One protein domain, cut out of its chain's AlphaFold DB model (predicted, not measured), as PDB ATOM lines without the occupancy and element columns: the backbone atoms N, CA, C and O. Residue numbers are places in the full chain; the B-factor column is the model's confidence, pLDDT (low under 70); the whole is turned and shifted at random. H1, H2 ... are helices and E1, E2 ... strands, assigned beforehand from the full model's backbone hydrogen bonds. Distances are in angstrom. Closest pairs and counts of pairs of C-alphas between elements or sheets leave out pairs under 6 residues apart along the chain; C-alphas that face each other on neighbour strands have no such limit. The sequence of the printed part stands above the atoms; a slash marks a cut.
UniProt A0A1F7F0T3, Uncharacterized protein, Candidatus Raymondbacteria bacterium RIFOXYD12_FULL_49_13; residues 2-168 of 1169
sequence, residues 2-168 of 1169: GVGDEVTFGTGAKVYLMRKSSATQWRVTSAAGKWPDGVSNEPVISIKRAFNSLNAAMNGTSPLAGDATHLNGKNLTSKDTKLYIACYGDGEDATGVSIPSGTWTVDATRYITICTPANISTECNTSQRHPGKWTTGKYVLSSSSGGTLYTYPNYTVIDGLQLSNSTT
ATOM      1  N   GLY A   2     165.344  71.392 143.106       92.19
ATOM      2  CA  GLY A   2     166.687  71.655 143.596       92.19
ATOM      3  C   GLY A   2     166.840  73.063 144.166       92.19
ATOM      4  O   GLY A   2     165.870  73.808 144.285       92.19
ATOM      5  N   VAL A   3     168.069  73.423 144.530       92.44
ATOM      6  CA  VAL A   3     168.407  74.730 145.102       92.44
ATOM      7  C   VAL A   3     167.902  75.876 144.232       92.44
ATOM      8  O   VAL A   3     167.960  75.807 143.003       92.44
ATOM      9  N   GLY A   4     167.389  76.916 144.886       90.25
ATOM     10  CA  GLY A   4     166.772  78.076 144.241       90.25
ATOM     11  C   GLY A   4     165.274  77.936 143.938       90.25
ATOM     12  O   GLY A   4     164.640  78.949 143.647       90.25
ATOM     13  N   ASP A   5     164.683  76.739 144.042       92.94
ATOM     14  CA  ASP A   5     163.229  76.572 143.891       92.94
ATOM     15  C   ASP A   5     162.471  77.249 145.051       92.94
ATOM     16  O   ASP A   5     162.842  77.114 146.219       92.94
ATOM     17  N   GLU A   6     161.391  77.963 144.725       93.75
ATOM     18  CA  GLU A   6     160.457  78.588 145.665       93.75
ATOM     19  C   GLU A   6     159.473  77.537 146.193       93.75
ATOM     20  O   GLU A   6     158.790  76.857 145.424       93.75
ATOM     21  N   VAL A   7     159.367  77.443 147.516       94.56
ATOM     22  CA  VAL A   7     158.411  76.610 148.245       94.56
ATOM     23  C   VAL A   7     157.364  77.512 148.879       94.56
ATOM     24  O   VAL A   7     157.691  78.392 149.676       94.56
ATOM     25  N   THR A   8     156.097  77.270 148.551       93.75
ATOM     26  CA  THR A   8     154.951  77.905 149.218       93.75
ATOM     27  C   THR A   8     154.326  76.915 150.198       93.75
ATOM     28  O   THR A   8     154.075  75.776 149.806       93.75
ATOM     29  N   PHE A   9     154.056  77.320 151.441       91.88
ATOM     30  CA  PHE A   9     153.514  76.451 152.499       91.88
ATOM     31  C   PHE A   9     152.510  77.179 153.415       91.88
ATOM     32  O   PHE A   9     152.414  78.411 153.395       91.88
ATOM     33  N   GLY A  10     151.751  76.412 154.205       86.75
ATOM     34  CA  GLY A  10     150.826  76.933 155.220       86.75
ATOM     35  C   GLY A  10     149.756  77.866 154.642       86.75
ATOM     36  O   GLY A  10     148.991  77.477 153.766       86.75
ATOM     37  N   THR A  11     149.705  79.123 155.095       84.81
ATOM     38  CA  THR A  11     148.767  80.154 154.596       84.81
ATOM     39  C   THR A  11     149.271  80.918 153.362       84.81
ATOM     40  O   THR A  11     148.703  81.947 152.996       84.81
ATOM     41  N   GLY A  12     150.327  80.425 152.704       86.88
ATOM     42  CA  GLY A  12     150.944  81.057 151.533       86.88
ATOM     43  C   GLY A  12     152.305  81.707 151.804       86.88
ATOM     44  O   GLY A  12     152.756  82.528 151.005       86.88
ATOM     45  N   ALA A  13     152.963  81.359 152.914       89.44
ATOM     46  CA  ALA A  13     154.327  81.792 153.207       89.44
ATOM     47  C   ALA A  13     155.325  81.172 152.215       89.44
ATOM     48  O   ALA A  13     155.092  80.081 151.689       89.44
ATOM     49  N   LYS A  14     156.439  81.872 151.959       91.31
ATOM     50  CA  LYS A  14     157.431  81.499 150.944       91.31
ATOM     51  C   LYS A  14     158.826  81.329 151.530       91.31
ATOM     52  O   LYS A  14     159.307  82.192 152.262       91.31
ATOM     53  N   VAL A  15     159.488  80.245 151.143       93.06
ATOM     54  CA  VAL A  15     160.907  79.957 151.402       93.06
ATOM     55  C   VAL A  15     161.550  79.366 150.149       93.06
ATOM     56  O   VAL A  15     160.856  79.059 149.187       93.06
ATOM     57  N   TYR A  16     162.869  79.203 150.145       92.88
ATOM     58  CA  TYR A  16     163.625  78.718 148.990       92.88
ATOM     59  C   TYR A  16     164.471  77.511 149.367       92.88
ATOM     60  O   TYR A  16     165.058  77.481 150.452       92.88
ATOM     61  N   LEU A  17     164.560  76.518 148.482       93.62
ATOM     62  CA  LEU A  17     165.423  75.357 148.688       93.62
ATOM     63  C   LEU A  17     166.894  75.804 148.709       93.62
ATOM     64  O   LEU A  17     167.379  76.416 147.759       93.62
ATOM     65  N   MET A  18     167.603  75.496 149.796       90.44
ATOM     66  CA  MET A  18     168.990  75.922 150.031       90.44
ATOM     67  C   MET A  18     169.987  74.769 149.928       90.44
ATOM     68  O   MET A  18     171.089  74.957 149.424       90.44
ATOM     69  N   ARG A  19     169.632  73.587 150.442       90.25
ATOM     70  CA  ARG A  19     170.509  72.411 150.414       90.25
ATOM     71  C   ARG A  19     169.704  71.125 150.544       90.25
ATOM     72  O   ARG A  19     168.806  71.040 151.377       90.25
ATOM     73  N   LYS A  20     170.069  70.115 149.769       91.94
ATOM     74  CA  LYS A  20     169.534  68.758 149.847       91.94
ATOM     75  C   LYS A  20     170.141  67.988 151.022       91.94
ATOM     76  O   LYS A  20     171.347  68.065 151.255       91.94
ATOM     77  N   SER A  21     169.302  67.236 151.727       89.44
ATOM     78  CA  SER A  21     169.720  66.219 152.704       89.44
ATOM     79  C   SER A  21     169.408  64.802 152.203       89.44
ATOM     80  O   SER A  21     170.162  63.877 152.476       89.44
ATOM     81  N   SER A  22     168.311  64.629 151.458       87.50
ATOM     82  CA  SER A  22     167.935  63.389 150.761       87.50
ATOM     83  C   SER A  22     167.081  63.715 149.526       87.50
ATOM     84  O   SER A  22     166.787  64.881 149.269       87.50
ATOM     85  N   ALA A  23     166.653  62.716 148.743       81.31
ATOM     86  CA  ALA A  23     165.781  62.937 147.577       81.31
ATOM     87  C   ALA A  23     164.474  63.694 147.908       81.31
ATOM     88  O   ALA A  23     163.938  64.398 147.048       81.31
ATOM     89  N   THR A  24     163.999  63.592 149.154       86.00
ATOM     90  CA  THR A  24     162.731  64.167 149.632       86.00
ATOM     91  C   THR A  24     162.893  65.172 150.778       86.00
ATOM     92  O   THR A  24     161.934  65.866 151.102       86.00
ATOM     93  N   GLN A  25     164.084  65.311 151.374       89.94
ATOM     94  CA  GLN A  25     164.341  66.233 152.487       89.94
ATOM     95  C   GLN A  25     165.309  67.350 152.097       89.94
ATOM     96  O   GLN A  25     166.426  67.097 151.636       89.94
ATOM     97  N   TRP A  26     164.894  68.592 152.349       92.56
ATOM     98  CA  TRP A  26     165.615  69.796 151.951       92.56
ATOM     99  C   TRP A  26     165.654  70.818 153.082       92.56
ATOM    100  O   TRP A  26     164.664  71.047 153.771       92.56
ATOM    101  N   ARG A  27     166.805  71.469 153.245       91.75
ATOM    102  CA  ARG A  27     166.929  72.690 154.039       91.75
ATOM    103  C   ARG A  27     166.441  73.869 153.212       91.75
ATOM    104  O   ARG A  27     166.762  73.972 152.026       91.75
ATOM    105  N   VAL A  28     165.711  74.765 153.863       91.69
ATOM    106  CA  VAL A  28     165.134  75.964 153.254       91.69
ATOM    107  C   VAL A  28     165.729  77.235 153.850       91.69
ATOM    108  O   VAL A  28     166.216  77.231 154.979       91.69
ATOM    109  N   THR A  29     165.671  78.324 153.092       90.62
ATOM    110  CA  THR A  29     166.093  79.661 153.516       90.62
ATOM    111  C   THR A  29     165.042  80.710 153.158       90.62
ATOM    112  O   THR A  29     164.229  80.512 152.253       90.62
ATOM    113  N   SER A  30     165.029  81.830 153.875       88.50
ATOM    114  CA  SER A  30     164.249  83.013 153.491       88.50
ATOM    115  C   SER A  30     164.852  83.696 152.256       88.50
ATOM    116  O   SER A  30     166.012  83.474 151.913       88.50
ATOM    117  N   ALA A  31     164.105  84.603 151.619       83.81
ATOM    118  CA  ALA A  31     164.597  85.366 150.466       83.81
ATOM    119  C   ALA A  31     165.873  86.190 150.753       83.81
ATOM    120  O   ALA A  31     166.638  86.503 149.845       83.81
ATOM    121  N   ALA A  32     166.120  86.533 152.023       81.56
ATOM    122  CA  ALA A  32     167.314  87.253 152.465       81.56
ATOM    123  C   ALA A  32     168.498  86.330 152.820       81.56
ATOM    124  O   ALA A  32     169.527  86.818 153.279       81.56
ATOM    125  N   GLY A  33     168.364  85.009 152.653       81.31
ATOM    126  CA  GLY A  33     169.406  84.036 152.993       81.31
ATOM    127  C   GLY A  33     169.494  83.682 154.484       81.31
ATOM    128  O   GLY A  33     170.456  83.042 154.898       81.31
ATOM    129  N   LYS A  34     168.505  84.078 155.298       84.00
ATOM    130  CA  LYS A  34     168.426  83.759 156.737       84.00
ATOM    131  C   LYS A  34     167.548  82.537 156.999       84.00
ATOM    132  O   LYS A  34     166.638  82.266 156.213       84.00
ATOM    133  N   TRP A  35     167.759  81.873 158.136       83.62
ATOM    134  CA  TRP A  35     166.856  80.829 158.627       83.62
ATOM    135  C   TRP A  35     165.412  81.352 158.698       83.62
ATOM    136  O   TRP A  35     165.200  82.428 159.258       83.62
ATOM    137  N   PRO A  36     164.440  80.653 158.091       86.75
ATOM    138  CA  PRO A  36     163.050  81.077 158.125       86.75
ATOM    139  C   PRO A  36     162.391  80.686 159.454       86.75
ATOM    140  O   PRO A  36     162.567  79.565 159.932       86.75
ATOM    141  N   ASP A  37     161.601  81.596 160.021       79.12
ATOM    142  CA  ASP A  37     160.796  81.344 161.220       79.12
ATOM    143  C   ASP A  37     159.458  80.670 160.851       79.12
ATOM    144  O   ASP A  37     158.900  80.926 159.783       79.12
ATOM    145  N   GLY A  38     158.917  79.817 161.732       74.94
ATOM    146  CA  GLY A  38     157.555  79.268 161.586       74.94
ATOM    147  C   GLY A  38     157.360  78.194 160.503       74.94
ATOM    148  O   GLY A  38     156.246  77.997 160.037       74.94
ATOM    149  N   VAL A  39     158.420  77.488 160.096       76.81
ATOM    150  CA  VAL A  39     158.391  76.443 159.043       76.81
ATOM    151  C   VAL A  39     158.075  75.022 159.546       76.81
ATOM    152  O   VAL A  39     158.251  74.048 158.816       76.81
ATOM    153  N   SER A  40     157.642  74.853 160.797       80.44
ATOM    154  CA  SER A  40     157.427  73.531 161.405       80.44
ATOM    155  C   SER A  40     156.017  72.984 161.159       80.44
ATOM    156  O   SER A  40     155.049  73.633 161.539       80.44
ATOM    157  N   ASN A  41     155.914  71.754 160.641       83.56
ATOM    158  CA  ASN A  41     154.666  70.984 160.468       83.56
ATOM    159  C   ASN A  41     153.605  71.608 159.540       83.56
ATOM    160  O   ASN A  41     152.449  71.192 159.563       83.56
ATOM    161  N   GLU A  42     153.991  72.563 158.700       86.12
ATOM    162  CA  GLU A  42     153.094  73.172 157.721       86.12
ATOM    163  C   GLU A  42     153.084  72.380 156.399       86.12
ATOM    164  O   GLU A  42     154.148  71.981 155.912       86.12
ATOM    165  N   PRO A  43     151.915  72.164 155.769       89.50
ATOM    166  CA  PRO A  43     151.838  71.486 154.482       89.50
ATOM    167  C   PRO A  43     152.433  72.352 153.365       89.50
ATOM    168  O   PRO A  43     152.167  73.554 153.264       89.50
ATOM    169  N   VAL A  44     153.210  71.722 152.482       92.19
ATOM    170  CA  VAL A  44     153.700  72.351 151.250       92.19
ATOM    171  C   VAL A  44     152.554  72.450 150.245       92.19
ATOM    172  O   VAL A  44     151.926  71.451 149.906       92.19
ATOM    173  N   ILE A  45     152.306  73.660 149.748       94.94
ATOM    174  CA  ILE A  45     151.297  73.958 148.725       94.94
ATOM    175  C   ILE A  45     151.880  73.767 147.324       94.94
ATOM    176  O   ILE A  45     151.236  73.193 146.450       94.94
ATOM    177  N   SER A  46     153.083  74.292 147.077       95.00
ATOM    178  CA  SER A  46     153.729  74.186 145.766       95.00
ATOM    179  C   SER A  46     155.240  74.345 145.857       95.00
ATOM    180  O   SER A  46     155.750  74.999 146.768       95.00
ATOM    181  N   ILE A  47     155.932  73.763 144.879       93.62
ATOM    182  CA  ILE A  47     157.365  73.930 144.648       93.62
ATOM    183  C   ILE A  47     157.541  74.282 143.174       93.62
ATOM    184  O   ILE A  47     157.082  73.536 142.307       93.62
ATOM    185  N   LYS A  48     158.162  75.422 142.880       92.50
ATOM    186  CA  LYS A  48     158.339  75.922 141.508       92.50
ATOM    187  C   LYS A  48     159.629  76.722 141.370       92.50
ATOM    188  O   LYS A  48     160.231  77.106 142.367       92.50
ATOM    189  N   ARG A  49     160.022  77.042 140.136       88.81
ATOM    190  CA  ARG A  49     161.111  77.998 139.896       88.81
ATOM    191  C   ARG A  49     160.755  79.363 140.473       88.81
ATOM    192  O   ARG A  49     159.629  79.829 140.299       88.81
ATOM    193  N   ALA A  50     161.726  80.016 141.111       89.38
ATOM    194  CA  ALA A  50     161.579  81.415 141.504       89.38
ATOM    195  C   ALA A  50     161.434  82.325 140.267       89.38
ATOM    196  O   ALA A  50     160.629  83.254 140.265       89.38
ATOM    197  N   PHE A  51     162.161  82.006 139.189       89.50
ATOM    198  CA  PHE A  51     162.136  82.736 137.923       89.50
ATOM    199  C   PHE A  51     162.091  81.760 136.746       89.50
ATOM    200  O   PHE A  51     162.790  80.752 136.756       89.50
ATOM    201  N   ASN A  52     161.301  82.080 135.718       86.94
ATOM    202  CA  ASN A  52     161.195  81.262 134.502       86.94
ATOM    203  C   ASN A  52     162.335  81.515 133.497       86.94
ATOM    204  O   ASN A  52     162.433  80.809 132.503       86.94
ATOM    205  N   SER A  53     163.148  82.555 133.706       90.44
ATOM    206  CA  SER A  53     164.297  82.894 132.861       90.44
ATOM    207  C   SER A  53     165.329  83.703 133.643       90.44
ATOM    208  O   SER A  53     164.994  84.371 134.632       90.44
ATOM    209  N   LEU A  54     166.586  83.684 133.197       92.12
ATOM    210  CA  LEU A  54     167.647  84.496 133.794       92.12
ATOM    211  C   LEU A  54     167.376  85.986 133.565       92.12
ATOM    212  O   LEU A  54     167.610  86.808 134.454       92.12
ATOM    213  N   ASN A  55     166.811  86.336 132.405       89.81
ATOM    214  CA  ASN A  55     166.410  87.710 132.132       89.81
ATOM    215  C   ASN A  55     165.347  88.210 133.127       89.81
ATOM    216  O   ASN A  55     165.449  89.337 133.612       89.81
ATOM    217  N   ALA A  56     164.367  87.374 133.496       89.75
ATOM    218  CA  ALA A  56     163.388  87.722 134.527       89.75
ATOM    219  C   ALA A  56     164.060  87.929 135.894       89.75
ATOM    220  O   ALA A  56     163.797  88.928 136.562       89.75
ATOM    221  N   ALA A  57     164.989  87.044 136.270       91.19
ATOM    222  CA  ALA A  57     165.707  87.137 137.538       91.19
ATOM    223  C   ALA A  57     166.544  88.421 137.668       91.19
ATOM    224  O   ALA A  57     166.581  89.017 138.748       91.19
ATOM    225  N   MET A  58     167.198  88.864 136.586       90.75
ATOM    226  CA  MET A  58     168.208  89.931 136.645       90.75
ATOM    227  C   MET A  58     167.743  91.301 136.131       90.75
ATOM    228  O   MET A  58     168.196  92.323 136.661       90.75
ATOM    229  N   ASN A  59     166.823  91.337 135.162       82.62
ATOM    230  CA  ASN A  59     166.433  92.548 134.426       82.62
ATOM    231  C   ASN A  59     164.922  92.811 134.350       82.62
ATOM    232  O   ASN A  59     164.515  93.836 133.799       82.62
ATOM    233  N   GLY A  60     164.082  91.910 134.865       70.69
ATOM    234  CA  GLY A  60     162.625  92.055 134.831       70.69
ATOM    235  C   GLY A  60     162.085  93.237 135.652       70.69
ATOM    236  O   GLY A  60     162.779  93.822 136.484       70.69
ATOM    237  N   THR A  61     160.809  93.582 135.439       66.31
ATOM    238  CA  THR A  61     160.097  94.625 136.207       66.31
ATOM    239  C   THR A  61     159.408  94.093 137.469       66.31
ATOM    240  O   THR A  61     159.280  94.839 138.433       66.31
ATOM    241  N   SER A  62     158.967  92.827 137.469       63.09
ATOM    242  CA  SER A  62     158.593  91.974 138.618       63.09
ATOM    243  C   SER A  62     157.985  90.666 138.063       63.09
ATOM    244  O   SER A  62     157.165  90.755 137.143       63.09
ATOM    245  N   PRO A  63     158.348  89.471 138.569       65.88
ATOM    246  CA  PRO A  63     159.305  89.229 139.648       65.88
ATOM    247  C   PRO A  63     160.755  89.485 139.203       65.88
ATOM    248  O   PRO A  63     161.116  89.185 138.069       65.88
ATOM    249  N   LEU A  64     161.566  90.054 140.097       88.06
ATOM    250  CA  LEU A  64     162.995  90.347 139.921       88.06
ATOM    251  C   LEU A  64     163.731  89.960 141.212       88.06
ATOM    252  O   LEU A  64     163.245  90.262 142.297       88.06
ATOM    253  N   ALA A  65     164.937  89.389 141.137       90.25
ATOM    254  CA  ALA A  65     165.669  88.949 142.333       90.25
ATOM    255  C   ALA A  65     165.876  90.058 143.383       90.25
ATOM    256  O   ALA A  65     165.857  89.799 144.583       90.25
ATOM    257  N   GLY A  66     166.046  91.306 142.936       89.12
ATOM    258  CA  GLY A  66     166.208  92.475 143.803       89.12
ATOM    259  C   GLY A  66     164.911  93.162 144.245       89.12
ATOM    260  O   GLY A  66     165.005  94.203 144.896       89.12
ATOM    261  N   ASP A  67     163.728  92.665 143.870       89.56
ATOM    262  CA  ASP A  67     162.450  93.295 144.224       89.56
ATOM    263  C   ASP A  67     162.061  93.099 145.699       89.56
ATOM    264  O   ASP A  67     162.715  92.376 146.453       89.56
ATOM    265  N   ALA A  68     160.985  93.770 146.121       86.38
ATOM    266  CA  ALA A  68     160.515  93.762 147.504       86.38
ATOM    267  C   ALA A  68     160.011  92.390 147.990       86.38
ATOM    268  O   ALA A  68     159.977  92.170 149.199       86.38
ATOM    269  N   THR A  69     159.616  91.480 147.087       84.00
ATOM    270  CA  THR A  69     159.122  90.139 147.455       84.00
ATOM    271  C   THR A  69     160.223  89.081 147.497       84.00
ATOM    272  O   THR A  69     159.971  87.985 147.991       84.00
ATOM    273  N   HIS A  70     161.426  89.408 147.017       89.88
ATOM    274  CA  HIS A  70     162.623  88.573 147.103       89.88
ATOM    275  C   HIS A  70     163.666  89.221 148.029       89.88
ATOM    276  O   HIS A  70     163.452  89.339 149.236       89.88
ATOM    277  N   LEU A  71     164.814  89.648 147.493       88.88
ATOM    278  CA  LEU A  71     165.933  90.130 148.297       88.88
ATOM    279  C   LEU A  71     165.666  91.501 148.947       88.88
ATOM    280  O   LEU A  71     166.316  91.851 149.936       88.88
ATOM    281  N   ASN A  72     164.713  92.275 148.418       89.31
ATOM    282  CA  ASN A  72     164.372  93.638 148.822       89.31
ATOM    283  C   ASN A  72     165.565  94.607 148.729       89.31
ATOM    284  O   ASN A  72     166.033  95.159 149.729       89.31
ATOM    285  N   GLY A  73     166.097  94.770 147.517       89.56
ATOM    286  CA  GLY A  73     167.239  95.630 147.199       89.56
ATOM    287  C   GLY A  73     168.451  94.861 146.666       89.56
ATOM    288  O   GLY A  73     168.605  93.669 146.906       89.56
ATOM    289  N   LYS A  74     169.333  95.571 145.954       91.38
ATOM    290  CA  LYS A  74     170.463  95.002 145.189       91.38
ATOM    291  C   LYS A  74     171.844  95.185 145.847       91.38
ATOM    292  O   LYS A  74     172.872  95.010 145.198       91.38
ATOM    293  N   ASN A  75     171.887  95.570 147.126       93.00
ATOM    294  CA  ASN A  75     173.133  95.753 147.876       93.00
ATOM    295  C   ASN A  75     173.430  94.512 148.731       93.00
ATOM    296  O   ASN A  75     172.954  94.409 149.864       93.00
ATOM    297  N   LEU A  76     174.204  93.578 148.170       91.69
ATOM    298  CA  LEU A  76     174.563  92.308 148.809       91.69
ATOM    299  C   LEU A  76     175.452  92.515 150.039       91.69
ATOM    300  O   LEU A  76     175.279  91.823 151.039       91.69
ATOM    301  N   THR A  77     176.331  93.521 150.007       91.75
ATOM    302  CA  THR A  77     177.207  93.875 151.132       91.75
ATOM    303  C   THR A  77     176.410  94.261 152.376       91.75
ATOM    304  O   THR A  77     176.619  93.697 153.445       91.75
ATOM    305  N   SER A  78     175.435  95.163 152.238       90.19
ATOM    306  CA  SER A  78     174.576  95.597 153.353       90.19
ATOM    307  C   SER A  78     173.671  94.489 153.904       90.19
ATOM    308  O   SER A  78     173.226  94.563 155.047       90.19
ATOM    309  N   LYS A  79     173.380  93.475 153.082       87.25
ATOM    310  CA  LYS A  79     172.503  92.349 153.420       87.25
ATOM    311  C   LYS A  79     173.258  91.135 153.947       87.25
ATOM    312  O   LYS A  79     172.607  90.214 154.426       87.25
ATOM    313  N   ASP A  80     174.586  91.151 153.853       88.25
ATOM    314  CA  ASP A  80     175.476  90.057 154.240       88.25
ATOM    315  C   ASP A  80     175.074  88.710 153.617       88.25
ATOM    316  O   ASP A  80     174.948  87.692 154.291       88.25
ATOM    317  N   THR A  81     174.808  88.709 152.307       88.56
ATOM    318  CA  THR A  81     174.361  87.509 151.587       88.56
ATOM    319  C   THR A  81     174.960  87.425 150.187       88.56
ATOM    320  O   THR A  81     175.429  88.422 149.639       88.56
ATOM    321  N   LYS A  82     174.951  86.226 149.602       89.25
ATOM    322  CA  LYS A  82     175.326  85.981 148.203       89.25
ATOM    323  C   LYS A  82     174.062  85.836 147.367       89.25
ATOM    324  O   LYS A  82     173.079  85.263 147.834       89.25
ATOM    325  N   LEU A  83     174.095  86.311 146.127       91.12
ATOM    326  CA  LEU A  83     173.010  86.059 145.187       91.12
ATOM    327  C   LEU A  83     173.339  84.815 144.370       91.12
ATOM    328  O   LEU A  83     174.302  84.814 143.609       91.12
ATOM    329  N   TYR A  84     172.522  83.779 144.518       90.38
ATOM    330  CA  TYR A  84     172.660  82.531 143.779       90.38
ATOM    331  C   TYR A  84     171.476  82.367 142.824       90.38
ATOM    332  O   TYR A  84     170.341  82.187 143.269       90.38
ATOM    333  N   ILE A  85     171.733  82.452 141.518       92.81
ATOM    334  CA  ILE A  85     170.731  82.258 140.468       92.81
ATOM    335  C   ILE A  85     170.942  80.884 139.838       92.81
ATOM    336  O   ILE A  85     171.889  80.666 139.081       92.81
ATOM    337  N   ALA A  86     170.044  79.961 140.175       93.56
ATOM    338  CA  ALA A  86     170.055  78.603 139.660       93.56
ATOM    339  C   ALA A  86     169.321  78.521 138.313       93.56
ATOM    340  O   ALA A  86     168.121  78.787 138.231       93.56
ATOM    341  N   CYS A  87     170.038  78.114 137.273       93.75
ATOM    342  CA  CYS A  87     169.526  77.918 135.923       93.75
ATOM    343  C   CYS A  87     169.212  76.430 135.694       93.75
ATOM    344  O   CYS A  87     170.079  75.575 135.880       93.75
ATOM    345  N   TYR A  88     167.980  76.104 135.302       91.62
ATOM    346  CA  TYR A  88     167.520  74.722 135.123       91.62
ATOM    347  C   TYR A  88     167.087  74.444 133.685       91.62
ATOM    348  O   TYR A  88     166.580  75.328 133.008       91.62
ATOM    349  N   GLY A  89     167.278  73.209 133.220       83.75
ATOM    350  CA  GLY A  89     166.981  72.798 131.845       83.75
ATOM    351  C   GLY A  89     165.505  72.514 131.580       83.75
ATOM    352  O   GLY A  89     165.151  71.385 131.260       83.75
ATOM    353  N   ASP A  90     164.636  73.510 131.727       80.88
ATOM    354  CA  ASP A  90     163.197  73.409 131.431       80.88
ATOM    355  C   ASP A  90     162.767  74.169 130.160       80.88
ATOM    356  O   ASP A  90     161.588  74.186 129.806       80.88
ATOM    357  N   GLY A  91     163.728  74.722 129.417       78.56
ATOM    358  CA  GLY A  91     163.520  75.377 128.129       78.56
ATOM    359  C   GLY A  91     164.745  76.184 127.692       78.56
ATOM    360  O   GLY A  91     165.705  76.335 128.445       78.56
ATOM    361  N   GLU A  92     164.713  76.693 126.461       87.88
ATOM    362  CA  GLU A  92     165.709  77.646 125.962       87.88
ATOM    363  C   GLU A  92     165.316  79.074 126.370       87.88
ATOM    364  O   GLU A  92     164.219  79.546 126.062       87.88
ATOM    365  N   ASP A  93     166.225  79.774 127.046       91.81
ATOM    366  CA  ASP A  93     166.101  81.194 127.359       91.81
ATOM    367  C   ASP A  93     166.617  82.010 126.168       91.81
ATOM    368  O   ASP A  93     167.792  82.356 126.083       91.81
ATOM    369  N   ALA A  94     165.733  82.273 125.204       90.31
ATOM    370  CA  ALA A  94     166.087  82.898 123.926       90.31
ATOM    371  C   ALA A  94     166.225  84.434 123.976       90.31
ATOM    372  O   ALA A  94     166.142  85.110 122.944       90.31
ATOM    373  N   THR A  95     166.357  85.009 125.174       88.19
ATOM    374  CA  THR A  95     166.510  86.453 125.377       88.19
ATOM    375  C   THR A  95     167.849  86.749 126.033       88.19
ATOM    376  O   THR A  95     168.076  86.384 127.184       88.19
ATOM    377  N   GLY A  96     168.709  87.491 125.329       89.06
ATOM    378  CA  GLY A  96     169.977  87.955 125.885       89.06
ATOM    379  C   GLY A  96     169.792  88.768 127.172       89.06
ATOM    380  O   GLY A  96     168.861  89.566 127.304       89.06
ATOM    381  N   VAL A  97     170.702  88.577 128.122       92.56
ATOM    382  CA  VAL A  97     170.671  89.192 129.454       92.56
ATOM    383  C   VAL A  97     171.746  90.266 129.547       92.56
ATOM    384  O   VAL A  97     172.884  90.059 129.142       92.56
ATOM    385  N   SER A  98     171.410  91.425 130.109       90.69
ATOM    386  CA  SER A  98     172.370  92.507 130.362       90.69
ATOM    387  C   SER A  98     172.248  93.063 131.770       90.69
ATOM    388  O   SER A  98     171.251  93.706 132.060       90.69
ATOM    389  N   ILE A  99     173.237  92.820 132.632       89.44
ATOM    390  CA  ILE A  99     173.279  93.258 134.032       89.44
ATOM    391  C   ILE A  99     174.127  94.536 134.114       89.44
ATOM    392  O   ILE A  99     175.355  94.434 134.161       89.44
ATOM    393  N   PRO A 100     173.531  95.742 134.130       84.56
ATOM    394  CA  PRO A 100     174.276  96.984 133.934       84.56
ATOM    395  C   PRO A 100     175.172  97.352 135.124       84.56
ATOM    396  O   PRO A 100     174.898  96.990 136.274       84.56
ATOM    397  N   SER A 101     176.213  98.145 134.863       81.44
ATOM    398  CA  SER A 101     177.121  98.666 135.892       81.44
ATOM    399  C   SER A 101     176.373  99.486 136.947       81.44
ATOM    400  O   SER A 101     175.461 100.242 136.615       81.44
ATOM    401  N   GLY A 102     176.773  99.378 138.215       79.50
ATOM    402  CA  GLY A 102     176.187 100.170 139.305       79.50
ATOM    403  C   GLY A 102     174.800  99.708 139.769       79.50
ATOM    404  O   GLY A 102     174.237 100.315 140.677       79.50
ATOM    405  N   THR A 103     174.241  98.637 139.187       85.19
ATOM    406  CA  THR A 103     172.923  98.114 139.589       85.19
ATOM    407  C   THR A 103     172.971  97.189 140.801       85.19
ATOM    408  O   THR A 103     171.998  97.142 141.552       85.19
ATOM    409  N   TRP A 104     174.086  96.489 141.013       89.88
ATOM    410  CA  TRP A 104     174.319  95.601 142.150       89.88
ATOM    411  C   TRP A 104     175.567  96.041 142.918       89.88
ATOM    412  O   TRP A 104     176.596  96.335 142.311       89.88
ATOM    413  N   THR A 105     175.476  96.080 144.249       92.50
ATOM    414  CA  THR A 105     176.624  96.335 145.136       92.50
ATOM    415  C   THR A 105     177.107  95.010 145.710       92.50
ATOM    416  O   THR A 105     176.329  94.301 146.349       92.50
ATOM    417  N   VAL A 106     178.373  94.690 145.455       91.12
ATOM    418  CA  VAL A 106     178.993  93.375 145.654       91.12
ATOM    419  C   VAL A 106     180.447  93.536 146.098       91.12
ATOM    420  O   VAL A 106     181.061  94.573 145.845       91.12
ATOM    421  N   ASP A 107     181.000  92.510 146.739       90.50
ATOM    422  CA  ASP A 107     182.403  92.435 147.159       90.50
ATOM    423  C   ASP A 107     182.939  90.992 147.044       90.50
ATOM    424  O   ASP A 107     182.198  90.073 146.696       90.50
ATOM    425  N   ALA A 108     184.219  90.776 147.364       88.44
ATOM    426  CA  ALA A 108     184.880  89.469 147.262       88.44
ATOM    427  C   ALA A 108     184.215  88.342 148.082       88.44
ATOM    428  O   ALA A 108     184.425  87.163 147.803       88.44
ATOM    429  N   THR A 109     183.411  88.677 149.093       89.25
ATOM    430  CA  THR A 109     182.699  87.714 149.948       89.25
ATOM    431  C   THR A 109     181.204  87.619 149.639       89.25
ATOM    432  O   THR A 109     180.590  86.590 149.922       89.25
ATOM    433  N   ARG A 110     180.616  88.662 149.042       91.75
ATOM    434  CA  ARG A 110     179.172  88.832 148.817       91.75
ATOM    435  C   ARG A 110     178.932  89.215 147.368       91.75
ATOM    436  O   ARG A 110     178.957  90.388 146.999       91.75
ATOM    437  N   TYR A 111     178.723  88.200 146.545       91.81
ATOM    438  CA  TYR A 111     178.744  88.334 145.097       91.81
ATOM    439  C   TYR A 111     177.632  87.534 144.417       91.81
ATOM    440  O   TYR A 111     176.805  86.900 145.082       91.81
ATOM    441  N   ILE A 112     177.592  87.619 143.086       92.62
ATOM    442  CA  ILE A 112     176.581  86.990 142.238       92.62
ATOM    443  C   ILE A 112     177.161  85.716 141.621       92.62
ATOM    444  O   ILE A 112     178.208  85.763 140.976       92.62
ATOM    445  N   THR A 113     176.445  84.604 141.768       94.00
ATOM    446  CA  THR A 113     176.695  83.350 141.055       94.00
ATOM    447  C   THR A 113     175.506  83.043 140.152       94.00
ATOM    448  O   THR A 113     174.374  82.972 140.628       94.00
ATOM    449  N   ILE A 114     175.767  82.836 138.863       95.38
ATOM    450  CA  ILE A 114     174.806  82.338 137.875       95.38
ATOM    451  C   ILE A 114     175.289  80.961 137.443       95.38
ATOM    452  O   ILE A 114     176.381  80.842 136.884       95.38
ATOM    453  N   CYS A 115     174.516  79.915 137.717       95.50
ATOM    454  CA  CYS A 115     175.006  78.565 137.472       95.50
ATOM    455  C   CYS A 115     173.919  77.519 137.272       95.50
ATOM    456  O   CYS A 115     172.797  77.663 137.759       95.50
ATOM    457  N   THR A 116     174.284  76.409 136.635       95.00
ATOM    458  CA  THR A 116     173.479  75.183 136.648       95.00
ATOM    459  C   THR A 116     173.835  74.321 137.865       95.00
ATOM    460  O   THR A 116     174.979  73.866 137.960       95.00
ATOM    461  N   PRO A 117     172.890  74.039 138.781       93.75
ATOM    462  CA  PRO A 117     173.126  73.121 139.896       93.75
ATOM    463  C   PRO A 117     173.547  71.732 139.407       93.75
ATOM    464  O   PRO A 117     172.926  71.186 138.494       93.75
ATOM    465  N   ALA A 118     174.580  71.146 140.007       91.06
ATOM    466  CA  ALA A 118     175.178  69.904 139.508       91.06
ATOM    467  C   ALA A 118     175.331  68.831 140.586       91.06
ATOM    468  O   ALA A 118     175.232  67.639 140.294       91.06
ATOM    469  N   ASN A 119     175.529  69.233 141.843       88.69
ATOM    470  CA  ASN A 119     175.802  68.285 142.908       88.69
ATOM    471  C   ASN A 119     174.515  67.560 143.343       88.69
ATOM    472  O   ASN A 119     173.669  68.109 144.052       88.69
ATOM    473  N   ILE A 120     174.364  66.290 142.966       88.00
ATOM    474  CA  ILE A 120     173.147  65.518 143.266       88.00
ATOM    475  C   ILE A 120     172.977  65.155 144.748       88.00
ATOM    476  O   ILE A 120     171.880  64.768 145.164       88.00
ATOM    477  N   SER A 121     174.031  65.278 145.562       85.69
ATOM    478  CA  SER A 121     173.953  65.021 147.005       85.69
ATOM    479  C   SER A 121     173.507  66.256 147.788       85.69
ATOM    480  O   SER A 121     172.861  66.115 148.824       85.69
ATOM    481  N   THR A 122     173.783  67.465 147.285       88.94
ATOM    482  CA  THR A 122     173.559  68.712 148.041       88.94
ATOM    483  C   THR A 122     172.734  69.783 147.326       88.94
ATOM    484  O   THR A 122     172.180  70.642 148.011       88.94
ATOM    485  N   GLU A 123     172.574  69.735 146.003       91.06
ATOM    486  CA  GLU A 123     171.984  70.832 145.221       91.06
ATOM    487  C   GLU A 123     170.716  70.451 144.446       91.06
ATOM    488  O   GLU A 123     169.775  71.235 144.378       91.06
ATOM    489  N   CYS A 124     170.644  69.262 143.849       91.94
ATOM    490  CA  CYS A 124     169.532  68.881 142.964       91.94
ATOM    491  C   CYS A 124     169.224  67.380 143.037       91.94
ATOM    492  O   CYS A 124     170.043  66.581 143.480       91.94
ATOM    493  N   ASN A 125     168.033  66.962 142.597       88.50
ATOM    494  CA  ASN A 125     167.752  65.527 142.405       88.50
ATOM    495  C   ASN A 125     168.365  64.965 141.121       88.50
ATOM    496  O   ASN A 125     168.682  63.782 141.064       88.50
ATOM    497  N   THR A 126     168.578  65.823 140.128       89.19
ATOM    498  CA  THR A 126     169.197  65.483 138.846       89.19
ATOM    499  C   THR A 126     170.089  66.646 138.443       89.19
ATOM    500  O   THR A 126     169.629  67.791 138.500       89.19
ATOM    501  N   SER A 127     171.332  66.366 138.042       90.38
ATOM    502  CA  SER A 127     172.271  67.401 137.592       90.38
ATOM    503  C   SER A 127     171.672  68.213 136.440       90.38
ATOM    504  O   SER A 127     171.110  67.659 135.490       90.38
ATOM    505  N   GLN A 128     171.775  69.535 136.535       91.81
ATOM    506  CA  GLN A 128     171.348  70.490 135.508       91.81
ATOM    507  C   GLN A 128     172.497  70.949 134.621       91.81
ATOM    508  O   GLN A 128     172.250  71.573 133.592       91.81
ATOM    509  N   ARG A 129     173.730  70.616 135.005       92.25
ATOM    510  CA  ARG A 129     174.921  70.825 134.192       92.25
ATOM    511  C   ARG A 129     174.868  69.920 132.964       92.25
ATOM    512  O   ARG A 129     174.285  68.825 133.004       92.25
ATOM    513  N   HIS A 130     175.427  70.405 131.865       93.50
ATOM    514  CA  HIS A 130     175.721  69.575 130.703       93.50
ATOM    515  C   HIS A 130     176.802  68.531 131.046       93.50
ATOM    516  O   HIS A 130     177.617  68.774 131.932       93.50
ATOM    517  N   PRO A 131     176.832  67.377 130.364       89.56
ATOM    518  CA  PRO A 131     177.837  66.342 130.594       89.56
ATOM    519  C   PRO A 131     179.050  66.582 129.682       89.56
ATOM    520  O   PRO A 131     179.233  65.831 128.738       89.56
ATOM    521  N   GLY A 132     179.719  67.735 129.796       92.00
ATOM    522  CA  GLY A 132     180.899  68.051 128.962       92.00
ATOM    523  C   GLY A 132     180.648  68.264 127.461       92.00
ATOM    524  O   GLY A 132     181.537  68.682 126.731       92.00
ATOM    525  N   LYS A 133     179.416  68.068 126.977       93.38
ATOM    526  CA  LYS A 133     179.013  68.320 125.585       93.38
ATOM    527  C   LYS A 133     177.657  68.993 125.466       93.38
ATOM    528  O   LYS A 133     176.809  68.893 126.358       93.38
ATOM    529  N   TRP A 134     177.429  69.644 124.326       94.00
ATOM    530  CA  TRP A 134     176.165  70.320 124.061       94.00
ATOM    531  C   TRP A 134     175.007  69.316 124.047       94.00
ATOM    532  O   TRP A 134     174.989  68.375 123.254       94.00
ATOM    533  N   THR A 135     174.009  69.520 124.903       88.50
ATOM    534  CA  THR A 135     172.856  68.618 125.035       88.50
ATOM    535  C   THR A 135     171.536  69.378 125.076       88.50
ATOM    536  O   THR A 135     171.422  70.470 125.638       88.50
ATOM    537  N   THR A 136     170.507  68.788 124.467       84.56
ATOM    538  CA  THR A 136     169.124  69.261 124.592       84.56
ATOM    539  C   THR A 136     168.572  68.886 125.973       84.56
ATOM    540  O   THR A 136     168.952  67.870 126.552       84.56
ATOM    541  N   GLY A 137     167.698  69.721 126.541       84.38
ATOM    542  CA  GLY A 137     167.123  69.493 127.878       84.38
ATOM    543  C   GLY A 137     167.993  69.953 129.057       84.38
ATOM    544  O   GLY A 137     167.629  69.731 130.209       84.38
ATOM    545  N   LYS A 138     169.129  70.610 128.796       91.44
ATOM    546  CA  LYS A 138     169.874  71.410 129.784       91.44
ATOM    547  C   LYS A 138     169.583  72.893 129.570       91.44
ATOM    548  O   LYS A 138     169.041  73.267 128.531       91.44
ATOM    549  N   TYR A 139     169.909  73.734 130.551       93.81
ATOM    550  CA  TYR A 139     169.656  75.169 130.425       93.81
ATOM    551  C   TYR A 139     170.511  75.755 129.299       93.81
ATOM    552  O   TYR A 139     171.733  75.598 129.295       93.81
ATOM    553  N   VAL A 140     169.854  76.424 128.354       94.81
ATOM    554  CA  VAL A 140     170.493  77.138 127.246       94.81
ATOM    555  C   VAL A 140     170.089  78.598 127.339       94.81
ATOM    556  O   VAL A 140     168.897  78.897 127.351       94.81
ATOM    557  N   LEU A 141     171.075  79.492 127.359       95.25
ATOM    558  CA  LEU A 141     170.864  80.919 127.153       95.25
ATOM    559  C   LEU A 141     171.274  81.269 125.725       95.25
ATOM    560  O   LEU A 141     172.439  81.102 125.360       95.25
ATOM    561  N   SER A 142     170.338  81.759 124.920       94.19
ATOM    562  CA  SER A 142     170.606  82.108 123.530       94.19
ATOM    563  C   SER A 142     170.216  83.538 123.186       94.19
ATOM    564  O   SER A 142     169.368  84.167 123.820       94.19
ATOM    565  N   SER A 143     170.875  84.080 122.163       92.88
ATOM    566  CA  SER A 143     170.534  85.383 121.601       92.88
ATOM    567  C   SER A 143     170.540  85.355 120.076       92.88
ATOM    568  O   SER A 143     171.415  84.775 119.424       92.88
ATOM    569  N   SER A 144     169.534  86.010 119.497       91.88
ATOM    570  CA  SER A 144     169.415  86.266 118.055       91.88
ATOM    571  C   SER A 144     169.519  87.748 117.697       91.88
ATOM    572  O   SER A 144     169.534  88.110 116.521       91.88
ATOM    573  N   SER A 145     169.643  88.617 118.701       87.56
ATOM    574  CA  SER A 145     169.803  90.056 118.523       87.56
ATOM    575  C   SER A 145     170.681  90.616 119.640       87.56
ATOM    576  O   SER A 145     170.248  90.695 120.789       87.56
ATOM    577  N   GLY A 146     171.906  91.024 119.310       88.56
ATOM    578  CA  GLY A 146     172.873  91.514 120.294       88.56
ATOM    579  C   GLY A 146     173.619  90.389 121.018       88.56
ATOM    580  O   GLY A 146     173.678  89.257 120.547       88.56
ATOM    581  N   GLY A 147     174.233  90.715 122.158       89.19
ATOM    582  CA  GLY A 147     175.003  89.740 122.947       89.19
ATOM    583  C   GLY A 147     174.122  88.829 123.802       89.19
ATOM    584  O   GLY A 147     172.931  89.101 123.974       89.19
ATOM    585  N   THR A 148     174.704  87.749 124.322       94.56
ATOM    586  CA  THR A 148     173.962  86.716 125.070       94.56
ATOM    587  C   THR A 148     173.919  87.012 126.569       94.56
ATOM    588  O   THR A 148     172.845  86.998 127.165       94.56
ATOM    589  N   LEU A 149     175.055  87.353 127.179       93.38
ATOM    590  CA  LEU A 149     175.174  87.723 128.585       93.38
ATOM    591  C   LEU A 149     176.181  88.868 128.763       93.38
ATOM    592  O   LEU A 149     177.393  88.668 128.705       93.38
ATOM    593  N   TYR A 150     175.677  90.069 129.037       90.50
ATOM    594  CA  TYR A 150     176.482  91.198 129.497       90.50
ATOM    595  C   TYR A 150     176.457  91.254 131.022       90.50
ATOM    596  O   TYR A 150     175.385  91.371 131.619       90.50
ATOM    597  N   THR A 151     177.621  91.214 131.666       87.81
ATOM    598  CA  THR A 151     177.733  91.340 133.122       87.81
ATOM    599  C   THR A 151     178.776  92.380 133.510       87.81
ATOM    600  O   THR A 151     179.953  92.271 133.183       87.81
ATOM    601  N   TYR A 152     178.331  93.424 134.206       85.25
ATOM    602  CA  TYR A 152     179.168  94.532 134.667       85.25
ATOM    603  C   TYR A 152     179.446  94.557 136.183       85.25
ATOM    604  O   TYR A 152     180.445  95.162 136.566       85.25
ATOM    605  N   PRO A 153     178.632  93.958 137.082       86.75
ATOM    606  CA  PRO A 153     179.004  93.867 138.492       86.75
ATOM    607  C   PRO A 153     180.304  93.076 138.699       86.75
ATOM    608  O   PRO A 153     180.458  91.970 138.174       86.75
ATOM    609  N   ASN A 154     181.221  93.627 139.499       84.12
ATOM    610  CA  ASN A 154     182.467  92.957 139.885       84.12
ATOM    611  C   ASN A 154     182.179  91.680 140.707       84.12
ATOM    612  O   ASN A 154     181.111  91.537 141.289       84.12
ATOM    613  N   TYR A 155     183.134  90.752 140.781       87.38
ATOM    614  CA  TYR A 155     183.021  89.478 141.511       87.38
ATOM    615  C   TYR A 155     181.932  88.517 140.989       87.38
ATOM    616  O   TYR A 155     181.437  87.687 141.739       87.38
ATOM    617  N   THR A 156     181.542  88.578 139.711       89.56
ATOM    618  CA  THR A 156     180.506  87.671 139.174       89.56
ATOM    619  C   THR A 156     181.080  86.301 138.789       89.56
ATOM    620  O   THR A 156     182.098  86.223 138.097       89.56
ATOM    621  N   VAL A 157     180.391  85.227 139.190       93.38
ATOM    622  CA  VAL A 157     180.701  83.839 138.820       93.38
ATOM    623  C   VAL A 157     179.662  83.303 137.835       93.38
ATOM    624  O   VAL A 157     178.463  83.385 138.102       93.38
ATOM    625  N   ILE A 158     180.120  82.727 136.723       94.62
ATOM    626  CA  ILE A 158     179.302  82.019 135.730       94.62
ATOM    627  C   ILE A 158     179.784  80.567 135.671       94.62
ATOM    628  O   ILE A 158     180.977  80.332 135.486       94.62
ATOM    629  N   ASP A 159     178.888  79.597 135.863       96.25
ATOM    630  CA  ASP A 159     179.286  78.190 136.001       96.25
ATOM    631  C   ASP A 159     178.283  77.197 135.379       96.25
ATOM    632  O   ASP A 159     177.135  77.115 135.816       96.25
ATOM    633  N   GLY A 160     178.711  76.394 134.398       95.81
ATOM    634  CA  GLY A 160     177.906  75.273 133.875       95.81
ATOM    635  C   GLY A 160     176.880  75.601 132.789       95.81
ATOM    636  O   GLY A 160     176.033  74.767 132.467       95.81
ATOM    637  N   LEU A 161     176.888  76.825 132.256       95.50
ATOM    638  CA  LEU A 161     175.885  77.267 131.287       95.50
ATOM    639  C   LEU A 161     176.208  76.784 129.865       95.50
ATOM    640  O   LEU A 161     177.365  76.773 129.447       95.50
ATOM    641  N   GLN A 162     175.161  76.507 129.082       96.56
ATOM    642  CA  GLN A 162     175.257  76.435 127.624       96.56
ATOM    643  C   GLN A 162     174.833  77.783 127.027       96.56
ATOM    644  O   GLN A 162     173.712  78.235 127.275       96.56
ATOM    645  N   LEU A 163     175.706  78.429 126.251       95.81
ATOM    646  CA  LEU A 163     175.422  79.710 125.604       95.81
ATOM    647  C   LEU A 163     175.522  79.612 124.085       95.81
ATOM    648  O   LEU A 163     176.469  79.037 123.548       95.81
ATOM    649  N   SER A 164     174.561  80.210 123.387       94.25
ATOM    650  CA  SER A 164     174.626  80.342 121.933       94.25
ATOM    651  C   SER A 164     174.284  81.748 121.455       94.25
ATOM    652  O   SER A 164     173.459  82.462 122.031       94.25
ATOM    653  N   ASN A 165     174.909  82.163 120.358       93.88
ATOM    654  CA  ASN A 165     174.581  83.416 119.695       93.88
ATOM    655  C   ASN A 165     174.557  83.211 118.183       93.88
ATOM    656  O   ASN A 165     175.523  82.740 117.590       93.88
ATOM    657  N   SER A 166     173.441  83.564 117.552       91.38
ATOM    658  CA  SER A 166     173.280  83.420 116.097       91.38
ATOM    659  C   SER A 166     173.719  84.658 115.307       91.38
ATOM    660  O   SER A 166     173.729  84.631 114.077       91.38
ATOM    661  N   THR A 167     174.097  85.745 115.983       88.44
ATOM    662  CA  THR A 167     174.648  86.941 115.339       88.44
ATOM    663  C   THR A 167     176.142  86.778 115.070       88.44
ATOM    664  O   THR A 167     176.869  86.170 115.846       88.44
ATOM    665  N   THR A 168     176.628  87.381 113.988       87.62
ATOM    666  CA  THR A 168     178.057  87.390 113.635       87.62
ATOM    667  C   THR A 168     178.798  88.620 114.159       87.62
ATOM    668  O   THR A 168     179.979  88.790 113.885       87.62
TER     669      THR A 168
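What this domain is: This is residues 2 to 168 of the 1169 residues of an uncharacterized protein of Candidatus Raymondbacteria bacterium RIFOXYD12_FULL_49_13 (UniProt A0A1F7F0T3). With little regular structure, a strongly twisted antiparallel sheet, E3 E2 E1 E4, stands beside a small solenoid walled by parallel sheets E5 E7 E10, E6 E9 and E8 E11. Only 59 of 167 printed residues are in named elements, mostly strand: E1 to E4, H1, H2, E5 to E11. It is compact, radius of gyration of the C-alphas 16.1 A, spanning 55 by 35 by 28 A.

How they stand to each other: E1, residues 5 to 9, E2, 13 to 20, and E3, 26 to 29, form a meander of antiparallel hairpins; E4, 44 to 49, antiparallel to E1, makes it a Greek key, N 6 and O 48 2.8 A apart. H1, 54 to 59, its O i to N i+4 pairs within hydrogen-bond range, only grazes the sheet of E5, 83 to 86, E7, 112 to 115, and E10, 156 to 159.

Where its parts are: E1 begins at C-alpha 5, (163.229, 76.572, 143.891). H2 is residues 76 to 79, E6 97 to 99, E8 140 to 143, E9 149 to 151, and E11 162 to 165.

The domain as a whole: The printed part has no cut; link E7 to E8 is long; residues 61 to 63 have pLDDT under 70.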